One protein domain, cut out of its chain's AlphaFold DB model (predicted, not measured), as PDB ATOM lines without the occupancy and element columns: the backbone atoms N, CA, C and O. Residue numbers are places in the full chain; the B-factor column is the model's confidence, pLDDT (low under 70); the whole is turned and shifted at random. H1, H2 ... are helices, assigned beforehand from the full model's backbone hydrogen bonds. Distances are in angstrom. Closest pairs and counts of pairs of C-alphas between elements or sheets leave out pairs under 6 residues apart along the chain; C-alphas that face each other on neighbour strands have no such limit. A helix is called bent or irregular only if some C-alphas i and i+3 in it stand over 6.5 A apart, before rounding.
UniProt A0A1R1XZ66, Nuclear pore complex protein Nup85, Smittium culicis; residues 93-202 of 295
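This is residues 93 to 202 of the 295 residues of the protein "Nuclear pore complex protein Nup85" of Smittium culicis (UniProt A0A1R1XZ66). H1, H2, H3 and H5 make a loose ring of roughly aligned helices, with H4 packed along H5 and H6 steeply on H1 and H5. Residues 121 to 128 stick out. The printed part has 110 residues with six named helices, H1 to H6 in order, and is all helix and compact, radius of gyration of the C-alphas 14.1 A, spans 46 by 29 by 25 A.

H1, residues 93 to 101, forms a hairpin with H2, residues 105 to 122. H3, residues 129 to 144, H4, residues 156 to 178, and H5, residues 182 to 191, form an up-and-down bundle, each against the one before. The closest C-alphas of H4 and H5, Phe 177 and Tyr 185, are 4.8 A apart. H4 has 15 of 19 O i to N i+4 pairs within hydrogen-bond range, the other helices every pair.

H1 begins at C-alpha 93 (-14.368, 29.550, -32.955); H6, residues 195 to 201, ends at C-alpha 201 (-23.565, 26.419, -38.353). H4, 32.1 A long, is only just irregular: C-alphas 172 and 175 are 6.8 A apart.

The printed part has no cut. The H3 to H4 link is long. pLDDT is under 70 at 23 residues, among them 151 to 159.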
ATOM      1  N   GLU A  93     -13.001  29.779 -33.436       93.12
ATOM      2  CA  GLU A  93     -14.368  29.550 -32.955       93.12
ATOM      3  C   GLU A  93     -15.212  28.780 -33.979       93.12
ATOM      4  O   GLU A  93     -15.922  27.840 -33.627       93.12
ATOM      5  N   SER A  94     -15.098  29.148 -35.256       93.62
ATOM      6  CA  SER A  94     -15.794  28.485 -36.358       93.62
ATOM      7  C   SER A  94     -15.265  27.070 -36.567       93.62
ATOM      8  O   SER A  94     -16.066  26.151 -36.700       93.62
ATOM      9  N   ILE A  95     -13.943  26.870 -36.510       94.69
ATOM     10  CA  ILE A  95     -13.338  25.532 -36.589       94.69
ATOM     11  C   ILE A  95     -13.853  24.653 -35.442       94.69
ATOM     12  O   ILE A  95     -14.241  23.514 -35.680       94.69
ATOM     13  N   ILE A  96     -13.943  25.183 -34.216       95.56
ATOM     14  CA  ILE A  96     -14.498  24.441 -33.078       95.56
ATOM     15  C   ILE A  96     -15.949  24.026 -33.344       95.56
ATOM     16  O   ILE A  96     -16.276  22.853 -33.157       95.56
ATOM     17  N   PHE A  97     -16.817  24.941 -33.794       95.94
ATOM     18  CA  PHE A  97     -18.209  24.597 -34.110       95.94
ATOM     19  C   PHE A  97     -18.291  23.500 -35.170       95.94
ATOM     20  O   PHE A  97     -19.008  22.521 -34.978       95.94
ATOM     21  N   ARG A  98     -17.503  23.617 -36.240       95.12
ATOM     22  CA  ARG A  98     -17.458  22.621 -37.310       95.12
ATOM     23  C   ARG A  98     -16.956  21.268 -36.801       95.12
ATOM     24  O   ARG A  98     -17.619  20.266 -37.029       95.12
ATOM     25  N   CYS A  99     -15.877  21.210 -36.016       95.81
ATOM     26  CA  CYS A  99     -15.416  19.952 -35.416       95.81
ATOM     27  C   CYS A  99     -16.479  19.303 -34.510       95.81
ATOM     28  O   CYS A  99     -16.601  18.080 -34.495       95.81
ATOM     29  N   ILE A 100     -17.257  20.105 -33.773       95.94
ATOM     30  CA  ILE A 100     -18.378  19.617 -32.956       95.94
ATOM     31  C   ILE A 100     -19.486  19.036 -33.851       95.94
ATOM     32  O   ILE A 100     -19.942  17.923 -33.590       95.94
ATOM     33  N   LEU A 101     -19.908  19.748 -34.900       95.94
ATOM     34  CA  LEU A 101     -20.949  19.294 -35.836       95.94
ATOM     35  C   LEU A 101     -20.538  18.027 -36.595       95.94
ATOM     36  O   LEU A 101     -21.337  17.112 -36.753       95.94
ATOM     37  N   GLN A 102     -19.269  17.943 -36.992       94.62
ATOM     38  CA  GLN A 102     -18.698  16.805 -37.712       94.62
ATOM     39  C   GLN A 102     -18.467  15.577 -36.832       94.62
ATOM     40  O   GLN A 102     -18.040  14.546 -37.339       94.62
ATOM     41  N   GLY A 103     -18.657  15.669 -35.514       93.00
ATOM     42  CA  GLY A 103     -18.303  14.595 -34.585       93.00
ATOM     43  C   GLY A 103     -16.793  14.381 -34.417       93.00
ATOM     44  O   GLY A 103     -16.388  13.415 -33.767       93.00
ATOM     45  N   ASN A 104     -15.944  15.298 -34.908       94.19
ATOM     46  CA  ASN A 104     -14.499  15.312 -34.655       94.19
ATOM     47  C   ASN A 104     -14.193  15.850 -33.245       94.19
ATOM     48  O   ASN A 104     -13.490  16.845 -33.040       94.19
ATOM     49  N   LEU A 105     -14.778  15.190 -32.250       93.81
ATOM     50  CA  LEU A 105     -14.736  15.606 -30.857       93.81
ATOM     51  C   LEU A 105     -13.320  15.626 -30.257       93.81
ATOM     52  O   LEU A 105     -13.062  16.529 -29.463       93.81
ATOM     53  N   PRO A 106     -12.377  14.728 -30.619       93.25
ATOM     54  CA  PRO A 106     -10.999  14.831 -30.139       93.25
ATOM     55  C   PRO A 106     -10.331  16.154 -30.535       93.25
ATOM     56  O   PRO A 106      -9.734  16.816 -29.687       93.25
ATOM     57  N   VAL A 107     -10.484  16.574 -31.797       93.50
ATOM     58  CA  VAL A 107      -9.932  17.847 -32.283       93.50
ATOM     59  C   VAL A 107     -10.689  19.028 -31.678       93.50
ATOM     60  O   VAL A 107     -10.061  19.985 -31.228       93.50
ATOM     61  N   ALA A 108     -12.020  18.947 -31.571       95.19
ATOM     62  CA  ALA A 108     -12.817  19.986 -30.918       95.19
ATOM     63  C   ALA A 108     -12.374  20.228 -29.465       95.19
ATOM     64  O   ALA A 108     -12.246  21.375 -29.045       95.19
ATOM     65  N   LEU A 109     -12.117  19.160 -28.702       94.88
ATOM     66  CA  LEU A 109     -11.648  19.241 -27.317       94.88
ATOM     67  C   LEU A 109     -10.279  19.919 -27.220       94.88
ATOM     68  O   LEU A 109     -10.110  20.805 -26.384       94.88
ATOM     69  N   GLN A 110      -9.336  19.555 -28.093       94.31
ATOM     70  CA  GLN A 110      -8.023  20.198 -28.141       94.31
ATOM     71  C   GLN A 110      -8.151  21.701 -28.437       94.31
ATOM     72  O   GLN A 110      -7.607  22.529 -27.709       94.31
ATOM     73  N   LEU A 111      -8.916  22.063 -29.469       93.62
ATOM     74  CA  LEU A 111      -9.109  23.460 -29.859       93.62
ATOM     75  C   LEU A 111      -9.846  24.266 -28.782       93.62
ATOM     76  O   LEU A 111      -9.527  25.433 -28.565       93.62
ATOM     77  N   LEU A 112     -10.800  23.658 -28.068       92.62
ATOM     78  CA  LEU A 112     -11.472  24.280 -26.924       92.62
ATOM     79  C   LEU A 112     -10.500  24.579 -25.779       92.62
ATOM     80  O   LEU A 112     -10.599  25.642 -25.166       92.62
ATOM     81  N   GLU A 113      -9.565  23.673 -25.486       90.19
ATOM     82  CA  GLU A 113      -8.526  23.888 -24.474       90.19
ATOM     83  C   GLU A 113      -7.562  25.013 -24.888       90.19
ATOM     84  O   GLU A 113      -7.282  25.910 -24.087       90.19
ATOM     85  N   GLU A 114      -7.119  25.036 -26.148       89.19
ATOM     86  CA  GLU A 114      -6.277  26.107 -26.701       89.19
ATOM     87  C   GLU A 114      -6.993  27.469 -26.684       89.19
ATOM     88  O   GLU A 114      -6.429  28.480 -26.247       89.19
ATOM     89  N   HIS A 115      -8.261  27.496 -27.099       88.25
ATOM     90  CA  HIS A 115      -9.099  28.692 -27.082       88.25
ATOM     91  C   HIS A 115      -9.287  29.224 -25.657       88.25
ATOM     92  O   HIS A 115      -9.121  30.420 -25.399       88.25
ATOM     93  N   HIS A 116      -9.549  28.327 -24.706       84.31
ATOM     94  CA  HIS A 116      -9.690  28.665 -23.296       84.31
ATOM     95  C   HIS A 116      -8.407  29.294 -22.723       84.31
ATOM     96  O   HIS A 116      -8.470  30.344 -22.078       84.31
ATOM     97  N   LEU A 117      -7.234  28.717 -23.007       82.50
ATOM     98  CA  LEU A 117      -5.940  29.265 -22.578       82.50
ATOM     99  C   LEU A 117      -5.652  30.641 -23.198       82.50
ATOM    100  O   LEU A 117      -5.156  31.542 -22.515       82.50
ATOM    101  N   SER A 118      -6.006  30.834 -24.472       82.44
ATOM    102  CA  SER A 118      -5.880  32.120 -25.169       82.44
ATOM    103  C   SER A 118      -6.698  33.223 -24.490       82.44
ATOM    104  O   SER A 118      -6.171  34.311 -24.240       82.44
ATOM    105  N   ILE A 119      -7.947  32.944 -24.104       77.56
ATOM    106  CA  ILE A 119      -8.804  33.908 -23.393       77.56
ATOM    107  C   ILE A 119      -8.205  34.274 -22.029       77.56
ATOM    108  O   ILE A 119      -8.102  35.458 -21.699       77.56
ATOM    109  N   LEU A 120      -7.740  33.280 -21.263       71.69
ATOM    110  CA  LEU A 120      -7.110  33.502 -19.954       71.69
ATOM    111  C   LEU A 120      -5.854  34.374 -20.056       71.69
ATOM    112  O   LEU A 120      -5.627  35.241 -19.213       71.69
ATOM    113  N   SER A 121      -5.054  34.183 -21.108       68.94
ATOM    114  CA  SER A 121      -3.846  34.983 -21.333       68.94
ATOM    115  C   SER A 121      -4.155  36.463 -21.605       68.94
ATOM    116  O   SER A 121      -3.405  37.341 -21.172       68.94
ATOM    117  N   LYS A 122      -5.287  36.755 -22.263       68.06
ATOM    118  CA  LYS A 122      -5.709  38.115 -22.634       68.06
ATOM    119  C   LYS A 122      -6.411  38.863 -21.494       68.06
ATOM    120  O   LYS A 122      -6.257  40.078 -21.397       68.06
ATOM    121  N   ASN A 123      -7.116  38.156 -20.609       61.62
ATOM    122  CA  ASN A 123      -7.964  38.754 -19.567       61.62
ATOM    123  C   ASN A 123      -7.319  38.841 -18.171       61.62
ATOM    124  O   ASN A 123      -7.992  39.166 -17.197       61.62
ATOM    125  N   SER A 124      -6.000  38.659 -18.067       52.47
ATOM    126  CA  SER A 124      -5.219  38.642 -16.813       52.47
ATOM    127  C   SER A 124      -5.298  39.900 -15.913       52.47
ATOM    128  O   SER A 124      -4.633  39.957 -14.879       52.47
ATOM    129  N   SER A 125      -6.117  40.901 -16.259       53.00
ATOM    130  CA  SER A 125      -6.321  42.143 -15.498       53.00
ATOM    131  C   SER A 125      -7.724  42.321 -14.884       53.00
ATOM    132  O   SER A 125      -7.922  43.290 -14.150       53.00
ATOM    133  N   SER A 126      -8.686  41.405 -15.091       50.88
ATOM    134  CA  SER A 126     -10.058  41.524 -14.547       50.88
ATOM    135  C   SER A 126     -10.386  40.493 -13.458       50.88
ATOM    136  O   SER A 126     -10.929  39.423 -13.712       50.88
ATOM    137  N   PHE A 127     -10.120  40.836 -12.196       45.78
ATOM    138  CA  PHE A 127     -10.398  39.953 -11.056       45.78
ATOM    139  C   PHE A 127     -11.912  39.677 -10.893       45.78
ATOM    140  O   PHE A 127     -12.686  40.584 -10.592       45.78
ATOM    141  N   GLY A 128     -12.334  38.416 -11.060       51.72
ATOM    142  CA  GLY A 128     -13.661  37.907 -10.661       51.72
ATOM    143  C   GLY A 128     -14.603  37.459 -11.788       51.72
ATOM    144  O   GLY A 128     -15.426  36.576 -11.554       51.72
ATOM    145  N   PHE A 129     -14.467  37.983 -13.012       53.19
ATOM    146  CA  PHE A 129     -15.259  37.520 -14.170       53.19
ATOM    147  C   PHE A 129     -14.721  36.178 -14.710       53.19
ATOM    148  O   PHE A 129     -15.489  35.273 -15.059       53.19
ATOM    149  N   ASP A 130     -13.398  36.012 -14.639       59.72
ATOM    150  CA  ASP A 130     -12.658  34.873 -15.188       59.72
ATOM    151  C   ASP A 130     -12.996  33.534 -14.515       59.72
ATOM    152  O   ASP A 130     -13.041  32.510 -15.189       59.72
ATOM    153  N   GLN A 131     -13.310  33.510 -13.211       65.88
ATOM    154  CA  GLN A 131     -13.608  32.253 -12.503       65.88
ATOM    155  C   GLN A 131     -14.912  31.604 -12.971       65.88
ATOM    156  O   GLN A 131     -14.974  30.380 -13.097       65.88
ATOM    157  N   THR A 132     -15.954  32.402 -13.241       70.25
ATOM    158  CA  THR A 132     -17.209  31.839 -13.747       70.25
ATOM    159  C   THR A 132     -17.054  31.346 -15.175       70.25
ATOM    160  O   THR A 132     -17.426  30.213 -15.441       70.25
ATOM    161  N   THR A 133     -16.452  32.121 -16.080       71.94
ATOM    162  CA  THR A 133     -16.238  31.683 -17.469       71.94
ATOM    163  C   THR A 133     -15.336  30.447 -17.536       71.94
ATOM    164  O   THR A 133     -15.667  29.496 -18.237       71.94
ATOM    165  N   PHE A 134     -14.286  30.384 -16.712       76.69
ATOM    166  CA  PHE A 134     -13.417  29.210 -16.583       76.69
ATOM    167  C   PHE A 134     -14.191  27.943 -16.199       76.69
ATOM    168  O   PHE A 134     -14.113  26.921 -16.877       76.69
ATOM    169  N   GLN A 135     -14.993  28.010 -15.130       78.38
ATOM    170  CA  GLN A 135     -15.798  26.866 -14.684       78.38
ATOM    171  C   GLN A 135     -16.791  26.409 -15.755       78.38
ATOM    172  O   GLN A 135     -17.095  25.218 -15.847       78.38
ATOM    173  N   LEU A 136     -17.295  27.344 -16.559       79.06
ATOM    174  CA  LEU A 136     -18.228  27.072 -17.640       79.06
ATOM    175  C   LEU A 136     -17.536  26.372 -18.820       79.06
ATOM    176  O   LEU A 136     -18.053  25.351 -19.270       79.06
ATOM    177  N   TYR A 137     -16.347  26.826 -19.235       84.12
ATOM    178  CA  TYR A 137     -15.507  26.124 -20.216       84.12
ATOM    179  C   TYR A 137     -15.166  24.710 -19.753       84.12
ATOM    180  O   TYR A 137     -15.408  23.750 -20.481       84.12
ATOM    181  N   SER A 138     -14.670  24.556 -18.520       83.69
ATOM    182  CA  SER A 138     -14.361  23.234 -17.969       83.69
ATOM    183  C   SER A 138     -15.599  22.338 -17.932       83.69
ATOM    184  O   SER A 138     -15.524  21.179 -18.319       83.69
ATOM    185  N   SER A 139     -16.759  22.866 -17.531       84.38
ATOM    186  CA  SER A 139     -18.010  22.095 -17.514       84.38
ATOM    187  C   SER A 139     -18.453  21.661 -18.913       84.38
ATOM    188  O   SER A 139     -18.980  20.560 -19.066       84.38
ATOM    189  N   PHE A 140     -18.260  22.514 -19.921       88.31
ATOM    190  CA  PHE A 140     -18.592  22.209 -21.312       88.31
ATOM    191  C   PHE A 140     -17.656  21.147 -21.902       88.31
ATOM    192  O   PHE A 140     -18.126  20.167 -22.476       88.31
ATOM    193  N   ILE A 141     -16.347  21.277 -21.672       90.31
ATOM    194  CA  ILE A 141     -15.334  20.284 -22.060       90.31
ATOM    195  C   ILE A 141     -15.640  18.924 -21.421       90.31
ATOM    196  O   ILE A 141     -15.695  17.907 -22.110       90.31
ATOM    197  N   GLU A 142     -15.913  18.896 -20.115       87.50
ATOM    198  CA  GLU A 142     -16.276  17.664 -19.403       87.50
ATOM    199  C   GLU A 142     -17.600  17.061 -19.888       87.50
ATOM    200  O   GLU A 142     -17.795  15.853 -19.797       87.50
ATOM    201  N   PHE A 143     -18.518  17.872 -20.419       89.00
ATOM    202  CA  PHE A 143     -19.732  17.366 -21.049       89.00
ATOM    203  C   PHE A 143     -19.446  16.711 -22.406       89.00
ATOM    204  O   PHE A 143     -19.906  15.593 -22.630       89.00
ATOM    205  N   ILE A 144     -18.649  17.347 -23.274       90.69
ATOM    206  CA  ILE A 144     -18.262  16.770 -24.572       90.69
ATOM    207  C   ILE A 144     -17.522  15.442 -24.379       90.69
ATOM    208  O   ILE A 144     -17.796  14.487 -25.099       90.69
ATOM    209  N   LYS A 145     -16.648  15.329 -23.370       89.31
ATOM    210  CA  LYS A 145     -15.930  14.078 -23.054       89.31
ATOM    211  C   LYS A 145     -16.844  12.887 -22.743       89.31
ATOM    212  O   LYS A 145     -16.399  11.748 -22.838       89.31
ATOM    213  N   LEU A 146     -18.103  13.131 -22.376       87.12
ATOM    214  CA  LEU A 146     -19.093  12.087 -22.086       87.12
ATOM    215  C   LEU A 146     -19.866  11.640 -23.327       87.12
ATOM    216  O   LEU A 146     -20.719  10.760 -23.218       87.12
ATOM    217  N   HIS A 147     -19.610  12.251 -24.484       87.12
ATOM    218  CA  HIS A 147     -20.307  11.916 -25.714       87.12
ATOM    219  C   HIS A 147     -20.067  10.440 -26.087       87.12
ATOM    220  O   HIS A 147     -18.908  10.014 -26.138       87.12
ATOM    221  N   PRO A 148     -21.117   9.656 -26.401       79.56
ATOM    222  CA  PRO A 148     -20.990   8.223 -26.686       79.56
ATOM    223  C   PRO A 148     -19.977   7.885 -27.790       79.56
ATOM    224  O   PRO A 148     -19.231   6.924 -27.649       79.56
ATOM    225  N   VAL A 149     -19.867   8.728 -28.823       80.88
ATOM    226  CA  VAL A 149     -18.883   8.579 -29.922       80.88
ATOM    227  C   VAL A 149     -17.418   8.567 -29.442       80.88
ATOM    228  O   VAL A 149     -16.574   7.961 -30.094       80.88
ATOM    229  N   LEU A 150     -17.095   9.191 -28.301       81.50
ATOM    230  CA  LEU A 150     -15.745   9.148 -27.714       81.50
ATOM    231  C   LEU A 150     -15.511   7.913 -26.833       81.50
ATOM    232  O   LEU A 150     -14.374   7.489 -26.636       81.50
ATOM    233  N   CYS A 151     -16.573   7.345 -26.265       68.69
ATOM    234  CA  CYS A 151     -16.498   6.281 -25.271       68.69
ATOM    235  C   CYS A 151     -16.698   4.901 -25.908       68.69
ATOM    236  O   CYS A 151     -17.675   4.207 -25.634       68.69
ATOM    237  N   ASN A 152     -15.731   4.470 -26.720       58.59
ATOM    238  CA  ASN A 152     -15.680   3.101 -27.233       58.59
ATOM    239  C   ASN A 152     -15.259   2.124 -26.120       58.59
ATOM    240  O   ASN A 152     -14.065   1.887 -25.950       58.59
ATOM    241  N   SER A 153     -16.199   1.593 -25.326       44.84
ATOM    242  CA  SER A 153     -16.104   0.274 -24.644       44.84
ATOM    243  C   SER A 153     -17.176   0.066 -23.561       44.84
ATOM    244  O   SER A 153     -17.323   0.899 -22.675       44.84
ATOM    245  N   ASN A 154     -17.867  -1.088 -23.610       43.97
ATOM    246  CA  ASN A 154     -18.509  -1.897 -22.544       43.97
ATOM    247  C   ASN A 154     -19.327  -1.235 -21.401       43.97
ATOM    248  O   ASN A 154     -19.797  -1.941 -20.510       43.97
ATOM    249  N   GLY A 155     -19.537   0.079 -21.415       48.31
ATOM    250  CA  GLY A 155     -20.317   0.855 -20.443       48.31
ATOM    251  C   GLY A 155     -21.340   1.782 -21.105       48.31
ATOM    252  O   GLY A 155     -21.742   2.777 -20.494       48.31
ATOM    253  N   SER A 156     -21.732   1.468 -22.349       58.28
ATOM    254  CA  SER A 156     -22.540   2.297 -23.260       58.28
ATOM    255  C   SER A 156     -23.770   2.909 -22.585       58.28
ATOM    256  O   SER A 156     -23.966   4.120 -22.660       58.28
ATOM    257  N   ASN A 157     -24.510   2.120 -21.803       62.88
ATOM    258  CA  ASN A 157     -25.738   2.583 -21.150       62.88
ATOM    259  C   ASN A 157     -25.508   3.678 -20.099       62.88
ATOM    260  O   ASN A 157     -26.329   4.581 -19.955       62.88
ATOM    261  N   LEU A 158     -24.408   3.623 -19.342       67.81
ATOM    262  CA  LEU A 158     -24.184   4.563 -18.241       67.81
ATOM    263  C   LEU A 158     -23.677   5.913 -18.758       67.81
ATOM    264  O   LEU A 158     -24.163   6.951 -18.312       67.81
ATOM    265  N   ASN A 159     -22.768   5.906 -19.735       69.56
ATOM    266  CA  ASN A 159     -22.288   7.133 -20.370       69.56
ATOM    267  C   ASN A 159     -23.384   7.799 -21.206       69.56
ATOM    268  O   ASN A 159     -23.563   9.007 -21.099       69.56
ATOM    269  N   GLN A 160     -24.189   7.030 -21.945       72.38
ATOM    270  CA  GLN A 160     -25.345   7.559 -22.676       72.38
ATOM    271  C   GLN A 160     -26.388   8.173 -21.736       72.38
ATOM    272  O   GLN A 160     -26.892   9.273 -21.983       72.38
ATOM    273  N   PHE A 161     -26.698   7.494 -20.629       75.88
ATOM    274  CA  PHE A 161     -27.607   8.024 -19.619       75.88
ATOM    275  C   PHE A 161     -27.064   9.320 -19.006       75.88
ATOM    276  O   PHE A 161     -27.780  10.319 -18.928       75.88
ATOM    277  N   GLN A 162     -25.781   9.341 -18.630       80.38
ATOM    278  CA  GLN A 162     -25.124  10.539 -18.110       80.38
ATOM    279  C   GLN A 162     -25.101  11.675 -19.131       80.38
ATOM    280  O   GLN A 162     -25.370  12.817 -18.762       80.38
ATOM    281  N   PHE A 163     -24.820  11.376 -20.398       83.62
ATOM    282  CA  PHE A 163     -24.838  12.342 -21.486       83.62
ATOM    283  C   PHE A 163     -26.237  12.944 -21.643       83.62
ATOM    284  O   PHE A 163     -26.393  14.159 -21.578       83.62
ATOM    285  N   THR A 164     -27.280  12.115 -21.711       81.25
ATOM    286  CA  THR A 164     -28.677  12.564 -21.845       81.25
ATOM    287  C   THR A 164     -29.130  13.425 -20.660       81.25
ATOM    288  O   THR A 164     -29.731  14.494 -20.838       81.25
ATOM    289  N   GLN A 165     -28.804  13.005 -19.433       82.31
ATOM    290  CA  GLN A 165     -29.115  13.771 -18.226       82.31
ATOM    291  C   GLN A 165     -28.375  15.109 -18.197       82.31
ATOM    292  O   GLN A 165     -28.983  16.160 -17.975       82.31
ATOM    293  N   LYS A 166     -27.060  15.094 -18.444       85.69
ATOM    294  CA  LYS A 166     -26.245  16.309 -18.432       85.69
ATOM    295  C   LYS A 166     -26.600  17.247 -19.577       85.69
ATOM    296  O   LYS A 166     -26.590  18.452 -19.350       85.69
ATOM    297  N   ARG A 167     -27.018  16.732 -20.737       85.81
ATOM    298  CA  ARG A 167     -27.544  17.528 -21.855       85.81
ATOM    299  C   ARG A 167     -28.778  18.317 -21.431       85.81
ATOM    300  O   ARG A 167     -28.862  19.513 -21.690       85.81
ATOM    301  N   SER A 168     -29.700  17.687 -20.703       82.88
ATOM    302  CA  SER A 168     -30.906  18.353 -20.185       82.88
ATOM    303  C   SER A 168     -30.562  19.477 -19.200       82.88
ATOM    304  O   SER A 168     -31.117  20.574 -19.267       82.88
ATOM    305  N   ILE A 169     -29.589  19.235 -18.315       84.69
ATOM    306  CA  ILE A 169     -29.073  20.254 -17.389       84.69
ATOM    307  C   ILE A 169     -28.385  21.389 -18.158       84.69
ATOM    308  O   ILE A 169     -28.598  22.560 -17.839       84.69
ATOM    309  N   LEU A 170     -27.577  21.062 -19.168       84.69
ATOM    310  CA  LEU A 170     -26.885  22.041 -20.001       84.69
ATOM    311  C   LEU A 170     -27.882  22.916 -20.765       84.69
ATOM    312  O   LEU A 170     -27.723  24.130 -20.763       84.69
ATOM    313  N   LYS A 171     -28.955  22.332 -21.312       83.19
ATOM    314  CA  LYS A 171     -30.038  23.060 -21.991       83.19
ATOM    315  C   LYS A 171     -30.694  24.094 -21.074       83.19
ATOM    316  O   LYS A 171     -30.877  25.237 -21.482       83.19
ATOM    317  N   MET A 172     -30.969  23.741 -19.813       80.31
ATOM    318  CA  MET A 172     -31.490  24.699 -18.823       80.31
ATOM    319  C   MET A 172     -30.483  25.808 -18.488       80.31
ATOM    320  O   MET A 172     -30.866  26.958 -18.276       80.31
ATOM    321  N   LYS A 173     -29.188  25.477 -18.451       78.19
ATOM    322  CA  LYS A 173     -28.113  26.438 -18.174       78.19
ATOM    323  C   LYS A 173     -27.737  27.286 -19.386       78.19
ATOM    324  O   LYS A 173     -27.165  28.356 -19.188       78.19
ATOM    325  N   ALA A 174     -28.086  26.870 -20.604       77.25
ATOM    326  CA  ALA A 174     -27.641  27.511 -21.835       77.25
ATOM    327  C   ALA A 174     -27.992  29.004 -21.880       77.25
ATOM    328  O   ALA A 174     -27.153  29.841 -22.196       77.25
ATOM    329  N   LEU A 175     -29.199  29.363 -21.435       72.25
ATOM    330  CA  LEU A 175     -29.665  30.752 -21.368       72.25
ATOM    331  C   LEU A 175     -28.781  31.649 -20.488       72.25
ATOM    332  O   LEU A 175     -28.661  32.843 -20.752       72.25
ATOM    333  N   SER A 176     -28.129  31.083 -19.468       68.69
ATOM    334  CA  SER A 176     -27.208  31.832 -18.607       68.69
ATOM    335  C   SER A 176     -25.874  32.162 -19.288       68.69
ATOM    336  O   SER A 176     -25.208  33.106 -18.862       68.69
ATOM    337  N   PHE A 177     -25.503  31.436 -20.355       69.69
ATOM    338  CA  PHE A 177     -24.305  31.719 -21.149       69.69
ATOM    339  C   PHE A 177     -24.490  32.911 -22.077       69.69
ATOM    340  O   PHE A 177     -23.538  33.662 -22.252       69.69
ATOM    341  N   ASN A 178     -25.696  33.133 -22.619       71.19
ATOM    342  CA  ASN A 178     -25.937  34.184 -23.618       71.19
ATOM    343  C   ASN A 178     -25.482  35.574 -23.139       71.19
ATOM    344  O   ASN A 178     -24.954  36.366 -23.908       71.19
ATOM    345  N   ASN A 179     -25.623  35.847 -21.841       67.12
ATOM    346  CA  ASN A 179     -25.252  37.133 -21.250       67.12
ATOM    347  C   ASN A 179     -23.766  37.239 -20.859       67.12
ATOM    348  O   ASN A 179     -23.338  38.304 -20.417       67.12
ATOM    349  N   LYS A 180     -22.999  36.144 -20.926       72.69
ATOM    350  CA  LYS A 180     -21.623  36.059 -20.404       72.69
ATOM    351  C   LYS A 180     -20.591  35.739 -21.476       72.69
ATOM    352  O   LYS A 180     -19.509  36.313 -21.451       72.69
ATOM    353  N   ASP A 181     -20.916  34.814 -22.371       79.88
ATOM    354  CA  ASP A 181     -20.033  34.336 -23.427       79.88
ATOM    355  C   ASP A 181     -20.889  33.812 -24.594       79.88
ATOM    356  O   ASP A 181     -21.516  32.750 -24.511       79.88
ATOM    357  N   HIS A 182     -20.940  34.589 -25.681       85.44
ATOM    358  CA  HIS A 182     -21.717  34.243 -26.871       85.44
ATOM    359  C   HIS A 182     -21.180  33.004 -27.591       85.44
ATOM    360  O   HIS A 182     -21.974  32.258 -28.164       85.44
ATOM    361  N   PHE A 183     -19.867  32.768 -27.554       89.88
ATOM    362  CA  PHE A 183     -19.268  31.582 -28.151       89.88
ATOM    363  C   PHE A 183     -19.718  30.329 -27.394       89.88
ATOM    364  O   PHE A 183     -20.283  29.418 -27.999       89.88
ATOM    365  N   LEU A 184     -19.567  30.308 -26.063       87.81
ATOM    366  CA  LEU A 184     -20.015  29.176 -25.243       87.81
ATOM    367  C   LEU A 184     -21.522  28.960 -25.342       87.81
ATOM    368  O   LEU A 184     -21.973  27.818 -25.351       87.81
ATOM    369  N   TYR A 185     -22.306  30.036 -25.416       89.69
ATOM    370  CA  TYR A 185     -23.747  29.946 -25.626       89.69
ATOM    371  C   TYR A 185     -24.084  29.192 -26.915       89.69
ATOM    372  O   TYR A 185     -24.835  28.217 -26.866       89.69
ATOM    373  N   LYS A 186     -23.478  29.596 -28.038       92.38
ATOM    374  CA  LYS A 186     -23.630  28.942 -29.343       92.38
ATOM    375  C   LYS A 186     -23.170  27.484 -29.297       92.38
ATOM    376  O   LYS A 186     -23.933  26.597 -29.665       92.38
ATOM    377  N   ALA A 187     -21.983  27.230 -28.742       92.75
ATOM    378  CA  ALA A 187     -21.438  25.882 -28.584       92.75
ATOM    379  C   ALA A 187     -22.391  24.981 -27.780       92.75
ATOM    380  O   ALA A 187     -22.672  23.851 -28.169       92.75
ATOM    381  N   CYS A 188     -22.948  25.495 -26.681       91.31
ATOM    382  CA  CYS A 188     -23.909  24.756 -25.871       91.31
ATOM    383  C   CYS A 188     -25.193  24.458 -26.641       91.31
ATOM    384  O   CYS A 188     -25.709  23.353 -26.510       91.31
ATOM    385  N   LEU A 189     -25.710  25.406 -27.430       92.31
ATOM    386  CA  LEU A 189     -26.920  25.192 -28.225       92.31
ATOM    387  C   LEU A 189     -26.742  24.128 -29.312       92.31
ATOM    388  O   LEU A 189     -27.666  23.346 -29.531       92.31
ATOM    389  N   ILE A 190     -25.551  24.034 -29.903       93.50
ATOM    390  CA  ILE A 190     -25.195  22.957 -30.833       93.50
ATOM    391  C   ILE A 190     -25.246  21.598 -30.115       93.50
ATOM    392  O   ILE A 190     -26.027  20.730 -30.494       93.50
ATOM    393  N   VAL A 191     -24.494  21.415 -29.021       91.75
ATOM    394  CA  VAL A 191     -24.367  20.089 -28.368       91.75
ATOM    395  C   VAL A 191     -25.654  19.652 -27.639       91.75
ATOM    396  O   VAL A 191     -25.847  18.472 -27.347       91.75
ATOM    397  N   VAL A 192     -26.581  20.574 -27.338       89.94
ATOM    398  CA  VAL A 192     -27.922  20.211 -26.830       89.94
ATOM    399  C   VAL A 192     -28.935  19.887 -27.933       89.94
ATOM    400  O   VAL A 192     -30.083  19.592 -27.595       89.94
ATOM    401  N   GLY A 193     -28.531  19.939 -29.204       89.81
ATOM    402  CA  GLY A 193     -29.368  19.595 -30.350       89.81
ATOM    403  C   GLY A 193     -30.429  20.649 -30.654       89.81
ATOM    404  O   GLY A 193     -31.594  20.312 -30.832       89.81
ATOM    405  N   ASN A 194     -30.080  21.939 -30.621       91.56
ATOM    406  CA  ASN A 194     -30.999  22.976 -31.084       91.56
ATOM    407  C   ASN A 194     -30.982  23.050 -32.618       91.56
ATOM    408  O   ASN A 194     -30.015  23.556 -33.179       91.56
ATOM    409  N   ASP A 195     -32.067  22.615 -33.265       90.50
ATOM    410  CA  ASP A 195     -32.221  22.580 -34.729       90.50
ATOM    411  C   ASP A 195     -31.760  23.851 -35.446       90.50
ATOM    412  O   ASP A 195     -31.055  23.761 -36.443       90.50
ATOM    413  N   GLN A 196     -32.107  25.033 -34.926       92.81
ATOM    414  CA  GLN A 196     -31.747  26.304 -35.555       92.81
ATOM    415  C   GLN A 196     -30.228  26.516 -35.578       92.81
ATOM    416  O   GLN A 196     -29.699  27.016 -36.562       92.81
ATOM    417  N   PHE A 197     -29.527  26.132 -34.510       94.25
ATOM    418  CA  PHE A 197     -28.071  26.278 -34.411       94.25
ATOM    419  C   PHE A 197     -27.335  25.137 -35.107       94.25
ATOM    420  O   PHE A 197     -26.221  25.324 -35.574       94.25
ATOM    421  N   LEU A 198     -27.935  23.954 -35.201       95.19
ATOM    422  CA  LEU A 198     -27.396  22.916 -36.070       95.19
ATOM    423  C   LEU A 198     -27.449  23.387 -37.532       95.19
ATOM    424  O   LEU A 198     -26.430  23.372 -38.206       95.19
ATOM    425  N   LEU A 199     -28.595  23.918 -37.968       94.31
ATOM    426  CA  LEU A 199     -28.791  24.453 -39.314       94.31
ATOM    427  C   LEU A 199     -27.887  25.662 -39.618       94.31
ATOM    428  O   LEU A 199     -27.229  25.682 -40.649       94.31
ATOM    429  N   GLU A 200     -27.833  26.660 -38.725       94.06
ATOM    430  CA  GLU A 200     -27.059  27.902 -38.927       94.06
ATOM    431  C   GLU A 200     -25.558  27.643 -39.112       94.06
ATOM    432  O   GLU A 200     -24.896  28.365 -39.856       94.06
ATOM    433  N   PHE A 201     -25.009  26.653 -38.402       93.88
ATOM    434  CA  PHE A 201     -23.565  26.419 -38.353       93.88
ATOM    435  C   PHE A 201     -23.088  25.282 -39.264       93.88
ATOM    436  O   PHE A 201     -21.875  25.108 -39.408       93.88
ATOM    437  N   SER A 202     -24.007  24.532 -39.873       94.06
ATOM    438  CA  SER A 202     -23.685  23.512 -40.868       94.06
ATOM    439  C   SER A 202     -23.410  24.134 -42.238       94.06
ATOM    440  O   SER A 202     -24.136  25.007 -42.699       94.06
TER     441      SER A 202